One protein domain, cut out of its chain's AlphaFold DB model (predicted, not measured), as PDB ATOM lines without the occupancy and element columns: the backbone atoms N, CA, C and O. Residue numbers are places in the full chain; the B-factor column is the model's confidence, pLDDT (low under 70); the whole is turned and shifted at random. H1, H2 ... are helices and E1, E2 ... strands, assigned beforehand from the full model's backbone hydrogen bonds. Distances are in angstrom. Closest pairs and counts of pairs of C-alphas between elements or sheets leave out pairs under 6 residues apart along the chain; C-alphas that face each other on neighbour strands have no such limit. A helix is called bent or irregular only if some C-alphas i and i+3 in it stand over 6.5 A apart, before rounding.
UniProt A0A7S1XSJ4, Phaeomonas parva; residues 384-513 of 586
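AT A GLANCE: This is residues 384 to 513 of the 586 residues of a protein of Phaeomonas parva (UniProt A0A7S1XSJ4). Helix H3 runs through the middle of a helical cluster, with H2 and H5 packed on two sides of it and the kinked H4 reaching across from H2 to H5. Short H1 meets H3 on the side away from H4, and the small hairpin E1-E2 lies farther out past H1, its loop 399 to 404 sticking out, as do residues 430 to 435 elsewhere. The printed part has 130 residues, with five named helices and two named strands in the order H1 E1 E2 H2 H3 H4 H5; the sheet E1 - E2 is antiparallel, and the class is mostly helix. It is compact, with a radius of gyration of the C-alphas of 15.3 A and spans of 43 by 40 by 27 A.

IN THESE COORDINATES: The strands are E1, residues 396 to 398, and E2, residues 405 to 407. H1, residues 384 to 390, begins at C-alpha 384 (95.878, 116.721, 99.898) and is 10.0 A long. H2 is residues 415 to 426, 16.7 A, and H3 residues 443 to 456, 19.9 A. H4, residues 473 to 489, measures 22.8 A; it is irregular, with C-alphas 481 and 484 7.9 A apart and a kink of 61 degrees near residue 482. H5, residues 496 to 509, 19.6 A, ends at C-alpha 509 (88.332, 121.365, 74.442).

HOW THE PARTS SIT: E1 and E2 form a hairpin at 161 degrees; N 397 and O 406 are 3.0 A apart, within hydrogen-bond range. Both strands are apart from H3, H4 and H5. H1 and H3 only just touch, with 3 pairs of C-alphas within 8 A, by residues 444 to 447 of H3 alone; the closest C-alphas are those of His 384 and Gly 444, 7.6 A. H3, the hub, touches four helices. H2 and H3 are a helical hairpin at a shallow tilt of 26 degrees, closest at the C-alphas of Pro 415 and Ala 452, 4.5 A. H3 and H5 touch and run the same way at 20 degrees, a shallow tilt, with the C-alphas of Ser 450 and Val 502 closest at 5.0 A. H3, H4 and H5 are an up and down bundle, each helix running against the one before, though H3 and H4 only just touch, with 3 pairs within 8 A. H2 and H4 touch at a steep tilt of 46 degrees, closest at the C-alphas of Gln 420 and Val 478, 6.1 A. Every O i to N i+4 pair is within hydrogen-bond range in H1, H2, H3 and H5, and 11 of 13 in H4.

THE WHOLE: The C-alphas farthest apart are those of Gly 401 and Leu 512, 46.9 A. The printed part has no cut. The links H2 to H3 and H3 to H4 are long, 16 residues each. Mean pLDDT of the printed part is 88.7; residues 430, 432 to 439, 461 to 464 and 466 to 467 are under 70.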
ATOM      1  N   HIS A 384      96.043 115.675 100.916       95.19
ATOM      2  CA  HIS A 384      95.878 116.721  99.898       95.19
ATOM      3  C   HIS A 384      97.188 117.066  99.165       95.19
ATOM      4  O   HIS A 384      97.216 117.057  97.938       95.19
ATOM      5  N   GLU A 385      98.290 117.284  99.889       95.38
ATOM      6  CA  GLU A 385      99.594 117.616  99.290       95.38
ATOM      7  C   GLU A 385     100.158 116.481  98.422       95.38
ATOM      8  O   GLU A 385     100.581 116.710  97.291       95.38
ATOM      9  N   ALA A 386     100.106 115.242  98.920       95.81
ATOM     10  CA  ALA A 386     100.566 114.062  98.190       95.81
ATOM     11  C   ALA A 386      99.717 113.801  96.935       95.81
ATOM     12  O   ALA A 386     100.252 113.417  95.894       95.81
ATOM     13  N   ARG A 387      98.401 114.038  97.027       96.69
ATOM     14  CA  ARG A 387      97.462 113.959  95.906       96.69
ATOM     15  C   ARG A 387      97.747 115.049  94.872       96.69
ATOM     16  O   ARG A 387      97.860 114.756  93.690       96.69
ATOM     17  N   ALA A 388      97.929 116.293  95.304       94.31
ATOM     18  CA  ALA A 388      98.275 117.391  94.409       94.31
ATOM     19  C   ALA A 388      99.624 117.157  93.716       94.31
ATOM     20  O   ALA A 388      99.773 117.489  92.548       94.31
ATOM     21  N   GLN A 389     100.608 116.565  94.402       94.12
ATOM     22  CA  GLN A 389     101.886 116.203  93.791       94.12
ATOM     23  C   GLN A 389     101.730 115.095  92.746       94.12
ATOM     24  O   GLN A 389     102.313 115.215  91.674       94.12
ATOM     25  N   ILE A 390     100.961 114.039  93.038       95.25
ATOM     26  CA  ILE A 390     100.852 112.889  92.131       95.25
ATOM     27  C   ILE A 390      99.964 113.161  90.912       95.25
ATOM     28  O   ILE A 390     100.185 112.589  89.854       95.25
ATOM     29  N   LEU A 391      98.970 114.041  91.041       94.62
ATOM     30  CA  LEU A 391      98.067 114.404  89.946       94.62
ATOM     31  C   LEU A 391      98.657 115.460  88.999       94.62
ATOM     32  O   LEU A 391      98.038 115.782  87.985       94.62
ATOM     33  N   LYS A 392      99.839 116.011  89.307       90.81
ATOM     34  CA  LYS A 392     100.544 116.908  88.387       90.81
ATOM     35  C   LYS A 392     100.948 116.156  87.123       90.81
ATOM     36  O   LYS A 392     101.344 114.994  87.164       90.81
ATOM     37  N   ARG A 393     100.877 116.857  85.992       82.06
ATOM     38  CA  ARG A 393     101.443 116.381  84.731       82.06
ATOM     39  C   ARG A 393     102.963 116.495  84.770       82.06
ATOM     40  O   ARG A 393     103.488 117.572  85.049       82.06
ATOM     41  N   GLY A 394     103.615 115.390  84.437       83.25
ATOM     42  CA  GLY A 394     105.050 115.288  84.225       83.25
ATOM     43  C   GLY A 394     105.919 115.285  85.476       83.25
ATOM     44  O   GLY A 394     105.640 115.930  86.485       83.25
ATOM     45  N   GLY A 395     107.013 114.533  85.379       88.19
ATOM     46  CA  GLY A 395     107.991 114.348  86.444       88.19
ATOM     47  C   GLY A 395     107.917 112.975  87.107       88.19
ATOM     48  O   GLY A 395     107.204 112.069  86.676       88.19
ATOM     49  N   SER A 396     108.689 112.828  88.178       91.00
ATOM     50  CA  SER A 396     108.819 111.581  88.925       91.00
ATOM     51  C   SER A 396     108.753 111.837  90.422       91.00
ATOM     52  O   SER A 396     109.246 112.857  90.908       91.00
ATOM     53  N   VAL A 397     108.208 110.882  91.165       89.81
ATOM     54  CA  VAL A 397     108.247 110.896  92.628       89.81
ATOM     55  C   VAL A 397     109.248 109.856  93.091       89.81
ATOM     56  O   VAL A 397     109.116 108.677  92.771       89.81
ATOM     57  N   THR A 398     110.232 110.295  93.870       89.44
ATOM     58  CA  THR A 398     111.170 109.410  94.559       89.44
ATOM     59  C   THR A 398     110.681 109.181  95.982       89.44
ATOM     60  O   THR A 398     110.451 110.128  96.736       89.44
ATOM     61  N   LEU A 399     110.496 107.918  96.350       88.38
ATOM     62  CA  LEU A 399     110.087 107.528  97.695       88.38
ATOM     63  C   LEU A 399     111.251 107.653  98.695       88.38
ATOM     64  O   LEU A 399     112.417 107.699  98.288       88.38
ATOM     65  N   PRO A 400     110.963 107.676 100.013       79.25
ATOM     66  CA  PRO A 400     111.996 107.748 101.040       79.25
ATOM     67  C   PRO A 400     113.076 106.675 100.858       79.25
ATOM     68  O   PRO A 400     112.772 105.493 100.696       79.25
ATOM     69  N   GLY A 401     114.340 107.092 100.915       72.88
ATOM     70  CA  GLY A 401     115.495 106.220 100.702       72.88
ATOM     71  C   GLY A 401     115.947 106.094  99.247       72.88
ATOM     72  O   GLY A 401     116.791 105.260  98.980       72.88
ATOM     73  N   GLY A 402     115.388 106.850  98.295       74.00
ATOM     74  CA  GLY A 402     115.985 107.015  96.959       74.00
ATOM     75  C   GLY A 402     115.901 105.810  96.012       74.00
ATOM     76  O   GLY A 402     116.126 105.961  94.818       74.00
ATOM     77  N   GLN A 403     115.555 104.622  96.516       75.06
ATOM     78  CA  GLN A 403     115.614 103.363  95.763       75.06
ATOM     79  C   GLN A 403     114.461 103.172  94.775       75.06
ATOM     80  O   GLN A 403     114.579 102.372  93.851       75.06
ATOM     81  N   LEU A 404     113.336 103.855  94.993       85.81
ATOM     82  CA  LEU A 404     112.129 103.707  94.188       85.81
ATOM     83  C   LEU A 404     111.692 105.064  93.652       85.81
ATOM     84  O   LEU A 404     111.365 105.967  94.424       85.81
ATOM     85  N   SER A 405     111.653 105.172  92.329       87.06
ATOM     86  CA  SER A 405     111.085 106.298  91.599       87.06
ATOM     87  C   SER A 405     110.059 105.791  90.601       87.06
ATOM     88  O   SER A 405     110.306 104.783  89.943       87.06
ATOM     89  N   PHE A 406     108.950 106.502  90.458       89.38
ATOM     90  CA  PHE A 406     107.930 106.194  89.460       89.38
ATOM     91  C   PHE A 406     107.484 107.474  88.748       89.38
ATOM     92  O   PHE A 406     107.576 108.575  89.310       89.38
ATOM     93  N   ALA A 407     107.043 107.323  87.499       87.12
ATOM     94  CA  ALA A 407     106.522 108.415  86.686       87.12
ATOM     95  C   ALA A 407     105.152 108.868  87.202       87.12
ATOM     96  O   ALA A 407     104.368 108.069  87.721       87.12
ATOM     97  N   LEU A 408     104.852 110.160  87.075       89.75
ATOM     98  CA  LEU A 408     103.540 110.661  87.463       89.75
ATOM     99  C   LEU A 408     102.437 110.134  86.521       89.75
ATOM    100  O   LEU A 408     102.613 110.155  85.302       89.75
ATOM    101  N   PRO A 409     101.267 109.727  87.060       84.25
ATOM    102  CA  PRO A 409     100.147 109.180  86.292       84.25
ATOM    103  C   PRO A 409      99.721 110.007  85.083       84.25
ATOM    104  O   PRO A 409      99.303 109.435  84.083       84.25
ATOM    105  N   GLY A 410      99.838 111.338  85.162       79.75
ATOM    106  CA  GLY A 410      99.362 112.259  84.130       79.75
ATOM    107  C   GLY A 410      99.955 112.042  82.733       79.75
ATOM    108  O   GLY A 410      99.372 112.538  81.771       79.75
ATOM    109  N   GLU A 411     101.076 111.324  82.618       82.56
ATOM    110  CA  GLU A 411     101.710 110.977  81.337       82.56
ATOM    111  C   GLU A 411     101.334 109.582  80.818       82.56
ATOM    112  O   GLU A 411     101.453 109.322  79.624       82.56
ATOM    113  N   VAL A 412     100.894 108.681  81.700       90.88
ATOM    114  CA  VAL A 412     100.830 107.239  81.412       90.88
ATOM    115  C   VAL A 412      99.473 106.596  81.686       90.88
ATOM    116  O   VAL A 412      99.261 105.465  81.265       90.88
ATOM    117  N   TRP A 413      98.524 107.250  82.355       95.19
ATOM    118  CA  TRP A 413      97.171 106.694  82.469       95.19
ATOM    119  C   TRP A 413      96.318 106.919  81.217       95.19
ATOM    120  O   TRP A 413      96.602 107.780  80.389       95.19
ATOM    121  N   ASP A 414      95.235 106.157  81.106       96.00
ATOM    122  CA  ASP A 414      94.104 106.444  80.239       96.00
ATOM    123  C   ASP A 414      93.159 107.421  80.966       96.00
ATOM    124  O   ASP A 414      92.424 107.014  81.880       96.00
ATOM    125  N   PRO A 415      93.169 108.714  80.595       96.19
ATOM    126  CA  PRO A 415      92.379 109.727  81.282       96.19
ATOM    127  C   PRO A 415      90.871 109.466  81.214       96.19
ATOM    128  O   PRO A 415      90.166 109.729  82.191       96.19
ATOM    129  N   LEU A 416      90.365 108.902  80.114       96.69
ATOM    130  CA  LEU A 416      88.936 108.659  79.948       96.69
ATOM    131  C   LEU A 416      88.476 107.569  80.913       96.69
ATOM    132  O   LEU A 416      87.476 107.735  81.610       96.69
ATOM    133  N   ARG A 417      89.233 106.473  81.017       97.00
ATOM    134  CA  ARG A 417      88.902 105.375  81.940       97.00
ATOM    135  C   ARG A 417      88.975 105.799  83.403       97.00
ATOM    136  O   ARG A 417      88.157 105.349  84.206       97.00
ATOM    137  N   VAL A 418      89.912 106.680  83.757       97.56
ATOM    138  CA  VAL A 418      89.975 107.268  85.105       97.56
ATOM    139  C   VAL A 418      88.756 108.159  85.363       97.56
ATOM    140  O   VAL A 418      88.122 108.025  86.408       97.56
ATOM    141  N   ALA A 419      88.369 109.007  84.405       97.75
ATOM    142  CA  ALA A 419      87.178 109.850  84.520       97.75
ATOM    143  C   ALA A 419      85.886 109.013  84.646       97.75
ATOM    144  O   ALA A 419      85.055 109.273  85.519       97.75
ATOM    145  N   GLN A 420      85.759 107.941  83.857       97.25
ATOM    146  CA  GLN A 420      84.672 106.963  83.965       97.25
ATOM    147  C   GLN A 420      84.665 106.247  85.323       97.25
ATOM    148  O   GLN A 420      83.599 106.018  85.888       97.25
ATOM    149  N   ALA A 421      85.830 105.915  85.884       96.62
ATOM    150  CA  ALA A 421      85.921 105.315  87.214       96.62
ATOM    151  C   ALA A 421      85.483 106.285  88.327       96.62
ATOM    152  O   ALA A 421      84.848 105.851  89.290       96.62
ATOM    153  N   VAL A 422      85.758 107.589  88.186       97.25
ATOM    154  CA  VAL A 422      85.203 108.619  89.081       97.25
ATOM    155  C   VAL A 422      83.677 108.676  88.959       97.25
ATOM    156  O   VAL A 422      82.997 108.677  89.984       97.25
ATOM    157  N   ALA A 423      83.136 108.661  87.735       96.69
ATOM    158  CA  ALA A 423      81.690 108.647  87.501       96.69
ATOM    159  C   ALA A 423      81.009 107.412  88.105       96.69
ATOM    160  O   ALA A 423      80.032 107.541  88.843       96.69
ATOM    161  N   ASP A 424      81.570 106.225  87.862       94.88
ATOM    162  CA  ASP A 424      81.102 104.968  88.446       94.88
ATOM    163  C   ASP A 424      81.060 105.050  89.979       94.88
ATOM    164  O   ASP A 424      80.103 104.578  90.591       94.88
ATOM    165  N   LYS A 425      82.074 105.666  90.600       93.69
ATOM    166  CA  LYS A 425      82.160 105.796  92.055       93.69
ATOM    167  C   LYS A 425      81.137 106.776  92.630       93.69
ATOM    168  O   LYS A 425      80.422 106.404  93.550       93.69
ATOM    169  N   VAL A 426      81.012 107.985  92.076       94.12
ATOM    170  CA  VAL A 426      80.031 108.990  92.543       94.12
ATOM    171  C   VAL A 426      78.598 108.468  92.407       94.12
ATOM    172  O   VAL A 426      77.775 108.633  93.307       94.12
ATOM    173  N   LEU A 427      78.307 107.779  91.300       93.38
ATOM    174  CA  LEU A 427      76.986 107.219  91.021       93.38
ATOM    175  C   LEU A 427      76.749 105.843  91.668       93.38
ATOM    176  O   LEU A 427      75.702 105.237  91.433       93.38
ATOM    177  N   ASN A 428      77.702 105.327  92.458       86.75
ATOM    178  CA  ASN A 428      77.670 103.990  93.064       86.75
ATOM    179  C   ASN A 428      77.389 102.848  92.055       86.75
ATOM    180  O   ASN A 428      76.807 101.813  92.399       86.75
ATOM    181  N   ARG A 429      77.809 102.993  90.790       80.50
ATOM    182  CA  ARG A 429      77.623 101.978  89.741       80.50
ATOM    183  C   ARG A 429      78.536 100.775  89.998       80.50
ATOM    184  O   ARG A 429      79.745 100.813  89.775       80.50
ATOM    185  N   GLY A 430      77.934  99.658  90.407       69.56
ATOM    186  CA  GLY A 430      78.624  98.375  90.595       69.56
ATOM    187  C   GLY A 430      78.888  97.974  92.048       69.56
ATOM    188  O   GLY A 430      79.541  96.954  92.264       69.56
ATOM    189  N   ALA A 431      78.372  98.714  93.034       71.50
ATOM    190  CA  ALA A 431      78.310  98.233  94.411       71.50
ATOM    191  C   ALA A 431      77.275  97.093  94.514       71.50
ATOM    192  O   ALA A 431      76.096  97.285  94.229       71.50
ATOM    193  N   THR A 432      77.713  95.890  94.890       59.22
ATOM    194  CA  THR A 432      76.871  94.679  94.987       59.22
ATOM    195  C   THR A 432      76.284  94.444  96.389       59.22
ATOM    196  O   THR A 432      75.880  93.329  96.709       59.22
ATOM    197  N   GLY A 433      76.215  95.474  97.235       61.34
ATOM    198  CA  GLY A 433      75.714  95.392  98.613       61.34
ATOM    199  C   GLY A 433      74.943  96.643  99.030       61.34
ATOM    200  O   GLY A 433      74.938  97.620  98.282       61.34
ATOM    201  N   ASP A 434      74.278  96.570 100.194       50.41
ATOM    202  CA  ASP A 434      73.359  97.578 100.751       50.41
ATOM    203  C   ASP A 434      73.737  99.013 100.366       50.41
ATOM    204  O   ASP A 434      74.809  99.520 100.703       50.41
ATOM    205  N   VAL A 435      72.834  99.624  99.601       48.09
ATOM    206  CA  VAL A 435      72.992 100.902  98.911       48.09
ATOM    207  C   VAL A 435      73.298 101.997  99.929       48.09
ATOM    208  O   VAL A 435      72.393 102.548 100.555       48.09
ATOM    209  N   ASN A 436      74.574 102.353 100.073       57.44
ATOM    210  CA  ASN A 436      74.902 103.670 100.593       57.44
ATOM    211  C   ASN A 436      74.342 104.707  99.603       57.44
ATOM    212  O   ASN A 436      74.436 104.500  98.386       57.44
ATOM    213  N   PRO A 437      73.737 105.806 100.087       62.38
ATOM    214  CA  PRO A 437      73.354 106.909  99.216       62.38
ATOM    215  C   PRO A 437      74.574 107.361  98.401       62.38
ATOM    216  O   PRO A 437      75.705 107.217  98.870       62.38
ATOM    217  N   ALA A 438      74.335 107.843  97.174       62.88
ATOM    218  CA  ALA A 438      75.367 108.363  96.270       62.88
ATOM    219  C   ALA A 438      76.435 109.139  97.057       62.88
ATOM    220  O   ALA A 438      76.088 110.029  97.842       62.88
ATOM    221  N   GLU A 439      77.711 108.766  96.902       69.00
ATOM    222  CA  GLU A 439      78.790 109.474  97.588       69.00
ATOM    223  C   GLU A 439      78.786 110.930  97.115       69.00
ATOM    224  O   GLU A 439      78.852 111.221  95.918       69.00
ATOM    225  N   THR A 440      78.699 111.874  98.054       81.75
ATOM    226  CA  THR A 440      78.902 113.289  97.737       81.75
ATOM    227  C   THR A 440      80.297 113.455  97.143       81.75
ATOM    228  O   THR A 440      81.269 112.924  97.686       81.75
ATOM    229  N   MET A 441      80.395 114.180  96.030       91.69
ATOM    230  CA  MET A 441      81.636 114.367  95.281       91.69
ATOM    231  C   MET A 441      82.684 115.078  96.147       91.69
ATOM    232  O   MET A 441      82.659 116.292  96.299       91.69
ATOM    233  N   SER A 442      83.575 114.299  96.761       94.94
ATOM    234  CA  SER A 442      84.617 114.813  97.656       94.94
ATOM    235  C   SER A 442      85.695 115.594  96.901       94.94
ATOM    236  O   SER A 442      85.955 115.316  95.727       94.94
ATOM    237  N   SER A 443      86.416 116.483  97.593       95.88
ATOM    238  CA  SER A 443      87.541 117.247  97.021       95.88
ATOM    239  C   SER A 443      88.608 116.358  96.374       95.88
ATOM    240  O   SER A 443      89.198 116.711  95.352       95.88
ATOM    241  N   GLY A 444      88.812 115.146  96.899       96.31
ATOM    242  CA  GLY A 444      89.668 114.139  96.276       96.31
ATOM    243  C   GLY A 444      89.160 113.657  94.916       96.31
ATOM    244  O   GLY A 444      89.953 113.558  93.982       96.31
ATOM    245  N   LEU A 445      87.857 113.385  94.786       97.12
ATOM    246  CA  LEU A 445      87.247 112.925  93.531       97.12
ATOM    247  C   LEU A 445      87.253 114.026  92.467       97.12
ATOM    248  O   LEU A 445      87.603 113.750  91.321       97.12
ATOM    249  N   VAL A 446      86.936 115.270  92.847       97.56
ATOM    250  CA  VAL A 446      86.981 116.419  91.925       97.56
ATOM    251  C   VAL A 446      88.406 116.654  91.424       97.56
ATOM    252  O   VAL A 446      88.607 116.853  90.230       97.56
ATOM    253  N   ALA A 447      89.411 116.562  92.303       97.12
ATOM    254  CA  ALA A 447      90.812 116.711  91.912       97.12
ATOM    255  C   ALA A 447      91.256 115.637  90.904       97.12
ATOM    256  O   ALA A 447      91.903 115.961  89.908       97.12
ATOM    257  N   VAL A 448      90.887 114.369  91.131       97.56
ATOM    258  CA  VAL A 448      91.201 113.269  90.200       97.56
ATOM    259  C   VAL A 448      90.488 113.464  88.861       97.56
ATOM    260  O   VAL A 448      91.122 113.322  87.819       97.56
ATOM    261  N   LEU A 449      89.206 113.850  88.871       97.88
ATOM    262  CA  LEU A 449      88.451 114.140  87.648       97.88
ATOM    263  C   LEU A 449      89.064 115.301  86.858       97.88
ATOM    264  O   LEU A 449      89.240 115.191  85.649       97.88
ATOM    265  N   SER A 450      89.421 116.392  87.539       96.81
ATOM    266  CA  SER A 450      90.078 117.547  86.921       96.81
ATOM    267  C   SER A 450      91.393 117.151  86.261       96.81
ATOM    268  O   SER A 450      91.637 117.535  85.120       96.81
ATOM    269  N   ALA A 451      92.224 116.364  86.948       96.19
ATOM    270  CA  ALA A 451      93.491 115.887  86.402       96.19
ATOM    271  C   ALA A 451      93.286 114.959  85.195       96.19
ATOM    272  O   ALA A 451      94.012 115.070  84.209       96.19
ATOM    273  N   ALA A 452      92.282 114.080  85.243       96.75
ATOM    274  CA  ALA A 452      91.937 113.189  84.142       96.75
ATOM    275  C   ALA A 452      91.446 113.967  82.909       96.75
ATOM    276  O   ALA A 452      91.967 113.769  81.817       96.75
ATOM    277  N   ILE A 453      90.516 114.912  83.070       96.06
ATOM    278  CA  ILE A 453      89.988 115.716  81.954       96.06
ATOM    279  C   ILE A 453      91.073 116.621  81.362       96.06
ATOM    280  O   ILE A 453      91.212 116.686  80.143       96.06
ATOM    281  N   GLN A 454      91.891 117.263  82.201       93.81
ATOM    282  CA  GLN A 454      93.045 118.031  81.726       93.81
ATOM    283  C   GLN A 454      94.036 117.137  80.966       93.81
ATOM    284  O   GLN A 454      94.608 117.552  79.958       93.81
ATOM    285  N   ALA A 455      94.230 115.897  81.432       93.25
ATOM    286  CA  ALA A 455      95.067 114.932  80.743       93.25
ATOM    287  C   ALA A 455      94.491 114.506  79.381       93.25
ATOM    288  O   ALA A 455      95.244 114.440  78.411       93.25
ATOM    289  N   GLY A 456      93.178 114.287  79.292       93.88
ATOM    290  CA  GLY A 456      92.478 113.966  78.047       93.88
ATOM    291  C   GLY A 456      92.491 115.104  77.028       93.88
ATOM    292  O   GLY A 456      92.660 114.859  75.839       93.88
ATOM    293  N   ALA A 457      92.400 116.352  77.491       92.75
ATOM    294  CA  ALA A 457      92.416 117.537  76.635       92.75
ATOM    295  C   ALA A 457      93.810 117.864  76.060       92.75
ATOM    296  O   ALA A 457      93.963 118.804  75.285       92.75
ATOM    297  N   GLY A 458      94.863 117.145  76.470       88.88
ATOM    298  CA  GLY A 458      96.231 117.434  76.033       88.88
ATOM    299  C   GLY A 458      96.846 118.693  76.659       88.88
ATOM    300  O   GLY A 458      98.036 118.928  76.481       88.88
ATOM    301  N   VAL A 459      96.116 119.439  77.490       78.81
ATOM    302  CA  VAL A 459      96.494 120.772  77.991       78.81
ATOM    303  C   VAL A 459      97.631 120.723  79.011       78.81
ATOM    304  O   VAL A 459      97.483 120.216  80.132       78.81
ATOM    305  N   GLY A 460      98.805 121.240  78.642       71.25
ATOM    306  CA  GLY A 460      99.876 121.516  79.601       71.25
ATOM    307  C   GLY A 460      99.399 122.504  80.673       71.25
ATOM    308  O   GLY A 460      98.486 123.284  80.440       71.25
ATOM    309  N   ALA A 461     100.002 122.508  81.863       60.44
ATOM    310  CA  ALA A 461      99.542 123.351  82.977       60.44
ATOM    311  C   ALA A 461      99.568 124.880  82.712       60.44
ATOM    312  O   ALA A 461      99.127 125.633  83.574       60.44
ATOM    313  N   ALA A 462     100.088 125.335  81.565       59.41
ATOM    314  CA  ALA A 462     100.371 126.740  81.273       59.41
ATOM    315  C   ALA A 462      99.811 127.265  79.934       59.41
ATOM    316  O   ALA A 462     100.081 128.414  79.595       59.41
ATOM    317  N   GLU A 463      99.063 126.466  79.165       68.19
ATOM    318  CA  GLU A 463      98.552 126.903  77.859       68.19
ATOM    319  C   GLU A 463      97.031 127.091  77.907       68.19
ATOM    320  O   GLU A 463      96.278 126.125  77.914       68.19
ATOM    321  N   ASP A 464      96.584 128.350  77.928       65.62
ATOM    322  CA  ASP A 464      95.162 128.737  77.868       65.62
ATOM    323  C   ASP A 464      94.639 128.834  76.415       65.62
ATOM    324  O   ASP A 464      93.647 129.505  76.133       65.62
ATOM    325  N   MET A 465      95.321 128.191  75.463       71.50
ATOM    326  CA  MET A 465      94.911 128.186  74.059       71.50
ATOM    327  C   MET A 465      93.988 126.994  73.776       71.50
ATOM    328  O   MET A 465      94.247 125.900  74.284       71.50
ATOM    329  N   PRO A 466      92.941 127.159  72.944       68.31
ATOM    330  CA  PRO A 466      92.129 126.038  72.487       68.31
ATOM    331  C   PRO A 466      93.037 125.019  71.787       68.31
ATOM    332  O   PRO A 466      93.655 125.306  70.763       68.31
ATOM    333  N   GLY A 467      93.173 123.855  72.415       62.66
ATOM    334  CA  GLY A 467      94.057 122.778  71.988       62.66
ATOM    335  C   GLY A 467      93.490 122.046  70.778       62.66
ATOM    336  O   GLY A 467      92.278 121.995  70.586       62.66
ATOM    337  N   GLU A 468      94.370 121.449  69.973       72.38
ATOM    338  CA  GLU A 468      93.980 120.678  68.783       72.38
ATOM    339  C   GLU A 468      93.218 119.385  69.127       72.38
ATOM    340  O   GLU A 468      92.483 118.858  68.291       72.38
ATOM    341  N   ILE A 469      93.378 118.872  70.351       81.62
ATOM    342  CA  ILE A 469      92.741 117.634  70.805       81.62
ATOM    343  C   ILE A 469      91.389 117.969  71.432       81.62
ATOM    344  O   ILE A 469      91.315 118.557  72.511       81.62
ATOM    345  N   LEU A 470      90.320 117.556  70.753       89.12
ATOM    346  CA  LEU A 470      88.964 117.628  71.280       89.12
ATOM    347  C   LEU A 470      88.644 116.370  72.097       89.12
ATOM    348  O   LEU A 470      88.843 115.247  71.635       89.12
ATOM    349  N   LEU A 471      88.118 116.579  73.299       93.69
ATOM    350  CA  LEU A 471      87.454 115.585  74.129       93.69
ATOM    351  C   LEU A 471      86.267 115.008  73.348       93.69
ATOM    352  O   LEU A 471      85.391 115.751  72.896       93.69
ATOM    353  N   ASP A 472      86.271 113.689  73.188       94.44
ATOM    354  CA  ASP A 472      85.262 112.947  72.437       94.44
ATOM    355  C   ASP A 472      83.924 112.804  73.193       94.44
ATOM    356  O   ASP A 472      83.760 113.240  74.338       94.44
ATOM    357  N   ASP A 473      82.949 112.164  72.540       96.06
ATOM    358  CA  ASP A 473      81.605 111.945  73.083       96.06
ATOM    359  C   ASP A 473      81.611 111.152  74.402       96.06
ATOM    360  O   ASP A 473      80.728 111.342  75.239       96.06
ATOM    361  N   ALA A 474      82.622 110.314  74.648       96.56
ATOM    362  CA  ALA A 474      82.699 109.534  75.878       96.56
ATOM    363  C   ALA A 474      82.997 110.422  77.099       96.56
ATOM    364  O   ALA A 474      82.481 110.169  78.192       96.56
ATOM    365  N   TYR A 475      83.758 111.509  76.936       96.50
ATOM    366  CA  TYR A 475      83.890 112.523  77.991       96.50
ATOM    367  C   TYR A 475      82.587 113.291  78.224       96.50
ATOM    368  O   TYR A 475      82.305 113.686  79.358       96.50
ATOM    369  N   LEU A 476      81.777 113.487  77.180       95.50
ATOM    370  CA  LEU A 476      80.471 114.135  77.313       95.50
ATOM    371  C   LEU A 476      79.489 113.263  78.097       95.50
ATOM    372  O   LEU A 476      78.705 113.790  78.885       95.50
ATOM    373  N   GLU A 477      79.549 111.941  77.934       96.88
ATOM    374  CA  GLU A 477      78.802 110.999  78.774       96.88
ATOM    375  C   GLU A 477      79.212 111.128  80.246       96.88
ATOM    376  O   GLU A 477      78.347 111.314  81.103       96.88
ATOM    377  N   VAL A 478      80.520 111.146  80.536       97.38
ATOM    378  CA  VAL A 478      81.038 111.354  81.901       97.38
ATOM    379  C   VAL A 478      80.567 112.689  82.483       97.38
ATOM    380  O   VAL A 478      80.142 112.746  83.637       97.38
ATOM    381  N   TYR A 479      80.606 113.767  81.697       96.88
ATOM    382  CA  TYR A 479      80.091 115.066  82.124       96.88
ATOM    383  C   TYR A 479      78.591 115.012  82.420       96.88
ATOM    384  O   TYR A 479      78.161 115.482  83.469       96.88
ATOM    385  N   ASN A 480      77.785 114.428  81.534       96.69
ATOM    386  CA  ASN A 480      76.341 114.340  81.733       96.69
ATOM    387  C   ASN A 480      75.967 113.519  82.971       96.69
ATOM    388  O   ASN A 480      75.017 113.879  83.664       96.69
ATOM    389  N   ASP A 481      76.742 112.477  83.267       96.56
ATOM    390  CA  ASP A 481      76.613 111.663  84.473       96.56
ATOM    391  C   ASP A 481      76.961 112.438  85.757       96.56
ATOM    392  O   ASP A 481      76.379 112.180  86.812       96.56
ATOM    393  N   LEU A 482      77.899 113.390  85.686       96.88
ATOM    394  CA  LEU A 482      78.468 114.066  86.858       96.88
ATOM    395  C   LEU A 482      78.085 115.540  87.028       96.88
ATOM    396  O   LEU A 482      78.375 116.107  88.082       96.88
ATOM    397  N   LYS A 483      77.454 116.187  86.043       95.81
ATOM    398  CA  LYS A 483      77.273 117.650  86.041       95.81
ATOM    399  C   LYS A 483      76.550 118.171  87.279       95.81
ATOM    400  O   LYS A 483      76.961 119.185  87.829       95.81
ATOM    401  N   ASP A 484      75.543 117.461  87.780       95.19
ATOM    402  CA  ASP A 484      74.797 117.846  88.986       95.19
ATOM    403  C   ASP A 484      75.717 117.920  90.207       95.19
ATOM    404  O   ASP A 484      75.678 118.889  90.965       95.19
ATOM    405  N   HIS A 485      76.598 116.932  90.350       96.00
ATOM    406  CA  HIS A 485      77.594 116.883  91.412       96.00
ATOM    407  C   HIS A 485      78.688 117.937  91.220       96.00
ATOM    408  O   HIS A 485      79.110 118.563  92.191       96.00
ATOM    409  N   LEU A 486      79.101 118.180  89.974       96.44
ATOM    410  CA  LEU A 486      80.105 119.183  89.636       96.44
ATOM    411  C   LEU A 486      79.622 120.602  89.958       96.44
ATOM    412  O   LEU A 486      80.365 121.374  90.554       96.44
ATOM    413  N   PHE A 487      78.370 120.937  89.626       96.44
ATOM    414  CA  PHE A 487      77.788 122.235  89.969       96.44
ATOM    415  C   PHE A 487      77.710 122.431  91.487       96.44
ATOM    416  O   PHE A 487      78.035 123.511  91.972       96.44
ATOM    417  N   VAL A 488      77.350 121.393  92.250       95.75
ATOM    418  CA  VAL A 488      77.389 121.452  93.724       95.75
ATOM    419  C   VAL A 488      78.819 121.650  94.236       95.75
ATOM    420  O   VAL A 488      79.021 122.438  95.156       95.75
ATOM    421  N   ALA A 489      79.812 121.008  93.617       96.56
ATOM    422  CA  ALA A 489      81.219 121.134  93.996       96.56
ATOM    423  C   ALA A 489      81.794 122.554  93.794       96.56
ATOM    424  O   ALA A 489      82.752 122.919  94.466       96.56
ATOM    425  N   ILE A 490      81.202 123.389  92.930       97.62
ATOM    426  CA  ILE A 490      81.583 124.813  92.788       97.62
ATOM    427  C   ILE A 490      81.241 125.615  94.053       97.62
ATOM    428  O   ILE A 490      81.873 126.631  94.331       97.62
ATOM    429  N   CYS A 491      80.258 125.160  94.835       96.88
ATOM    430  CA  CYS A 491      79.874 125.789  96.098       96.88
ATOM    431  C   CYS A 491      80.714 125.337  97.302       96.88
ATOM    432  O   CYS A 491      80.424 125.764  98.416       96.88
ATOM    433  N   ASP A 492      81.712 124.473  97.109       96.25
ATOM    434  CA  ASP A 492      82.595 123.984  98.168       96.25
ATOM    435  C   ASP A 492      84.006 124.557  97.978       96.25
ATOM    436  O   ASP A 492      84.653 124.319  96.954       96.25
ATOM    437  N   ALA A 493      84.494 125.294  98.979       96.25
ATOM    438  CA  ALA A 493      85.786 125.971  98.942       96.25
ATOM    439  C   ALA A 493      86.976 125.018  98.726       96.25
ATOM    440  O   ALA A 493      87.995 125.435  98.177       96.25
ATOM    441  N   GLU A 494      86.864 123.738  99.107       95.50
ATOM    442  CA  GLU A 494      87.913 122.741  98.851       95.50
ATOM    443  C   GLU A 494      87.879 122.176  97.423       95.50
ATOM    444  O   GLU A 494      88.862 121.594  96.958       95.50
ATOM    445  N   CYS A 495      86.749 122.313  96.730       96.44
ATOM    446  CA  CYS A 495      86.501 121.696  95.429       96.44
ATOM    447  C   CYS A 495      86.488 122.702  94.271       96.44
ATOM    448  O   CYS A 495      86.767 122.312  93.134       96.44
ATOM    449  N   VAL A 496      86.169 123.973  94.545       97.44
ATOM    450  CA  VAL A 496      85.839 124.993  93.539       97.44
ATOM    451  C   VAL A 496      86.903 125.140  92.449       97.44
ATOM    452  O   VAL A 496      86.562 125.142  91.269       97.44
ATOM    453  N   ASP A 497      88.189 125.162  92.804       96.81
ATOM    454  CA  ASP A 497      89.277 125.330  91.830       96.81
ATOM    455  C   ASP A 497      89.355 124.142  90.850       96.81
ATOM    456  O   ASP A 497      89.474 124.326  89.638       96.81
ATOM    457  N   ALA A 498      89.218 122.911  91.353       96.75
ATOM    458  CA  ALA A 498      89.225 121.711  90.519       96.75
ATOM    459  C   ALA A 498      87.926 121.574  89.701       96.75
ATOM    460  O   ALA A 498      87.970 121.178  88.536       96.75
ATOM    461  N   ALA A 499      86.773 121.944  90.270       97.81
ATOM    462  CA  ALA A 499      85.486 121.896  89.578       97.81
ATOM    463  C   ALA A 499      85.429 122.893  88.409       97.81
ATOM    464  O   ALA A 499      85.053 122.530  87.291       97.81
ATOM    465  N   LEU A 500      85.876 124.131  88.637       97.56
ATOM    466  CA  LEU A 500      86.009 125.140  87.586       97.56
ATOM    467  C   LEU A 500      87.074 124.738  86.558       97.56
ATOM    468  O   LEU A 500      86.890 124.980  85.368       97.56
ATOM    469  N   GLY A 501      88.140 124.049  86.981       95.94
ATOM    470  CA  GLY A 501      89.116 123.428  86.083       95.94
ATOM    471  C   GLY A 501      88.483 122.419  85.119       95.94
ATOM    472  O   GLY A 501      88.742 122.478  83.915       95.94
ATOM    473  N   VAL A 502      87.604 121.538  85.610       97.06
ATOM    474  CA  VAL A 502      86.826 120.610  84.768       97.06
ATOM    475  C   VAL A 502      85.951 121.377  83.774       97.06
ATOM    476  O   VAL A 502      86.021 121.110  82.573       97.06
ATOM    477  N   MET A 503      85.167 122.353  84.249       97.31
ATOM    478  CA  MET A 503      84.295 123.158  83.383       97.31
ATOM    479  C   MET A 503      85.082 123.896  82.305       97.31
ATOM    480  O   MET A 503      84.675 123.894  81.147       97.31
ATOM    481  N   ARG A 504      86.227 124.487  82.667       96.19
ATOM    482  CA  ARG A 504      87.117 125.186  81.736       96.19
ATOM    483  C   ARG A 504      87.578 124.265  80.615       96.19
ATOM    484  O   ARG A 504      87.487 124.636  79.451       96.19
ATOM    485  N   ASN A 505      88.045 123.063  80.954       95.38
ATOM    486  CA  ASN A 505      88.539 122.126  79.948       95.38
ATOM    487  C   ASN A 505      87.417 121.636  79.021       95.38
ATOM    488  O   ASN A 505      87.625 121.546  77.816       95.38
ATOM    489  N   LEU A 506      86.217 121.377  79.547       95.31
ATOM    490  CA  LEU A 506      85.060 121.022  78.718       95.31
ATOM    491  C   LEU A 506      84.624 122.185  77.815       95.31
ATOM    492  O   LEU A 506      84.286 121.971  76.655       95.31
ATOM    493  N   LEU A 507      84.667 123.417  78.317       95.12
ATOM    494  CA  LEU A 507      84.318 124.618  77.559       95.12
ATOM    495  C   LEU A 507      85.293 124.898  76.404       95.12
ATOM    496  O   LEU A 507      84.869 125.364  75.346       95.12
ATOM    497  N   LEU A 508      86.585 124.637  76.609       93.50
ATOM    498  CA  LEU A 508      87.641 124.937  75.639       93.50
ATOM    499  C   LEU A 508      87.945 123.783  74.681       93.50
ATOM    500  O   LEU A 508      88.297 124.028  73.529       93.50
ATOM    501  N   HIS A 509      87.819 122.541  75.146       93.75
ATOM    502  CA  HIS A 509      88.332 121.365  74.442       93.75
ATOM    503  C   HIS A 509      87.269 120.300  74.192       93.75
ATOM    504  O   HIS A 509      87.632 119.178  73.887       93.75
ATOM    505  N   SER A 510      85.970 120.580  74.316       94.44
ATOM    506  CA  SER A 510      84.926 119.606  73.955       94.44
ATOM    507  C   SER A 510      83.940 120.162  72.934       94.44
ATOM    508  O   SER A 510      83.868 121.373  72.706       94.44
ATOM    509  N   GLY A 511      83.124 119.275  72.361       92.75
ATOM    510  CA  GLY A 511      82.014 119.658  71.487       92.75
ATOM    511  C   GLY A 511      80.918 120.492  72.166       92.75
ATOM    512  O   GLY A 511      80.124 121.100  71.456       92.75
ATOM    513  N   LEU A 512      80.872 120.569  73.507       92.69
ATOM    514  CA  LEU A 512      79.873 121.376  74.227       92.69
ATOM    515  C   LEU A 512      80.141 122.880  74.122       92.69
ATOM    516  O   LEU A 512      79.204 123.672  74.107       92.69
ATOM    517  N   GLN A 513      81.412 123.287  74.082       93.31
ATOM    518  CA  GLN A 513      81.815 124.694  74.031       93.31
ATOM    519  C   GLN A 513      81.041 125.574  75.043       93.31
ATOM    520  O   GLN A 513      81.049 125.331  76.251       93.31
TER     521      GLN A 513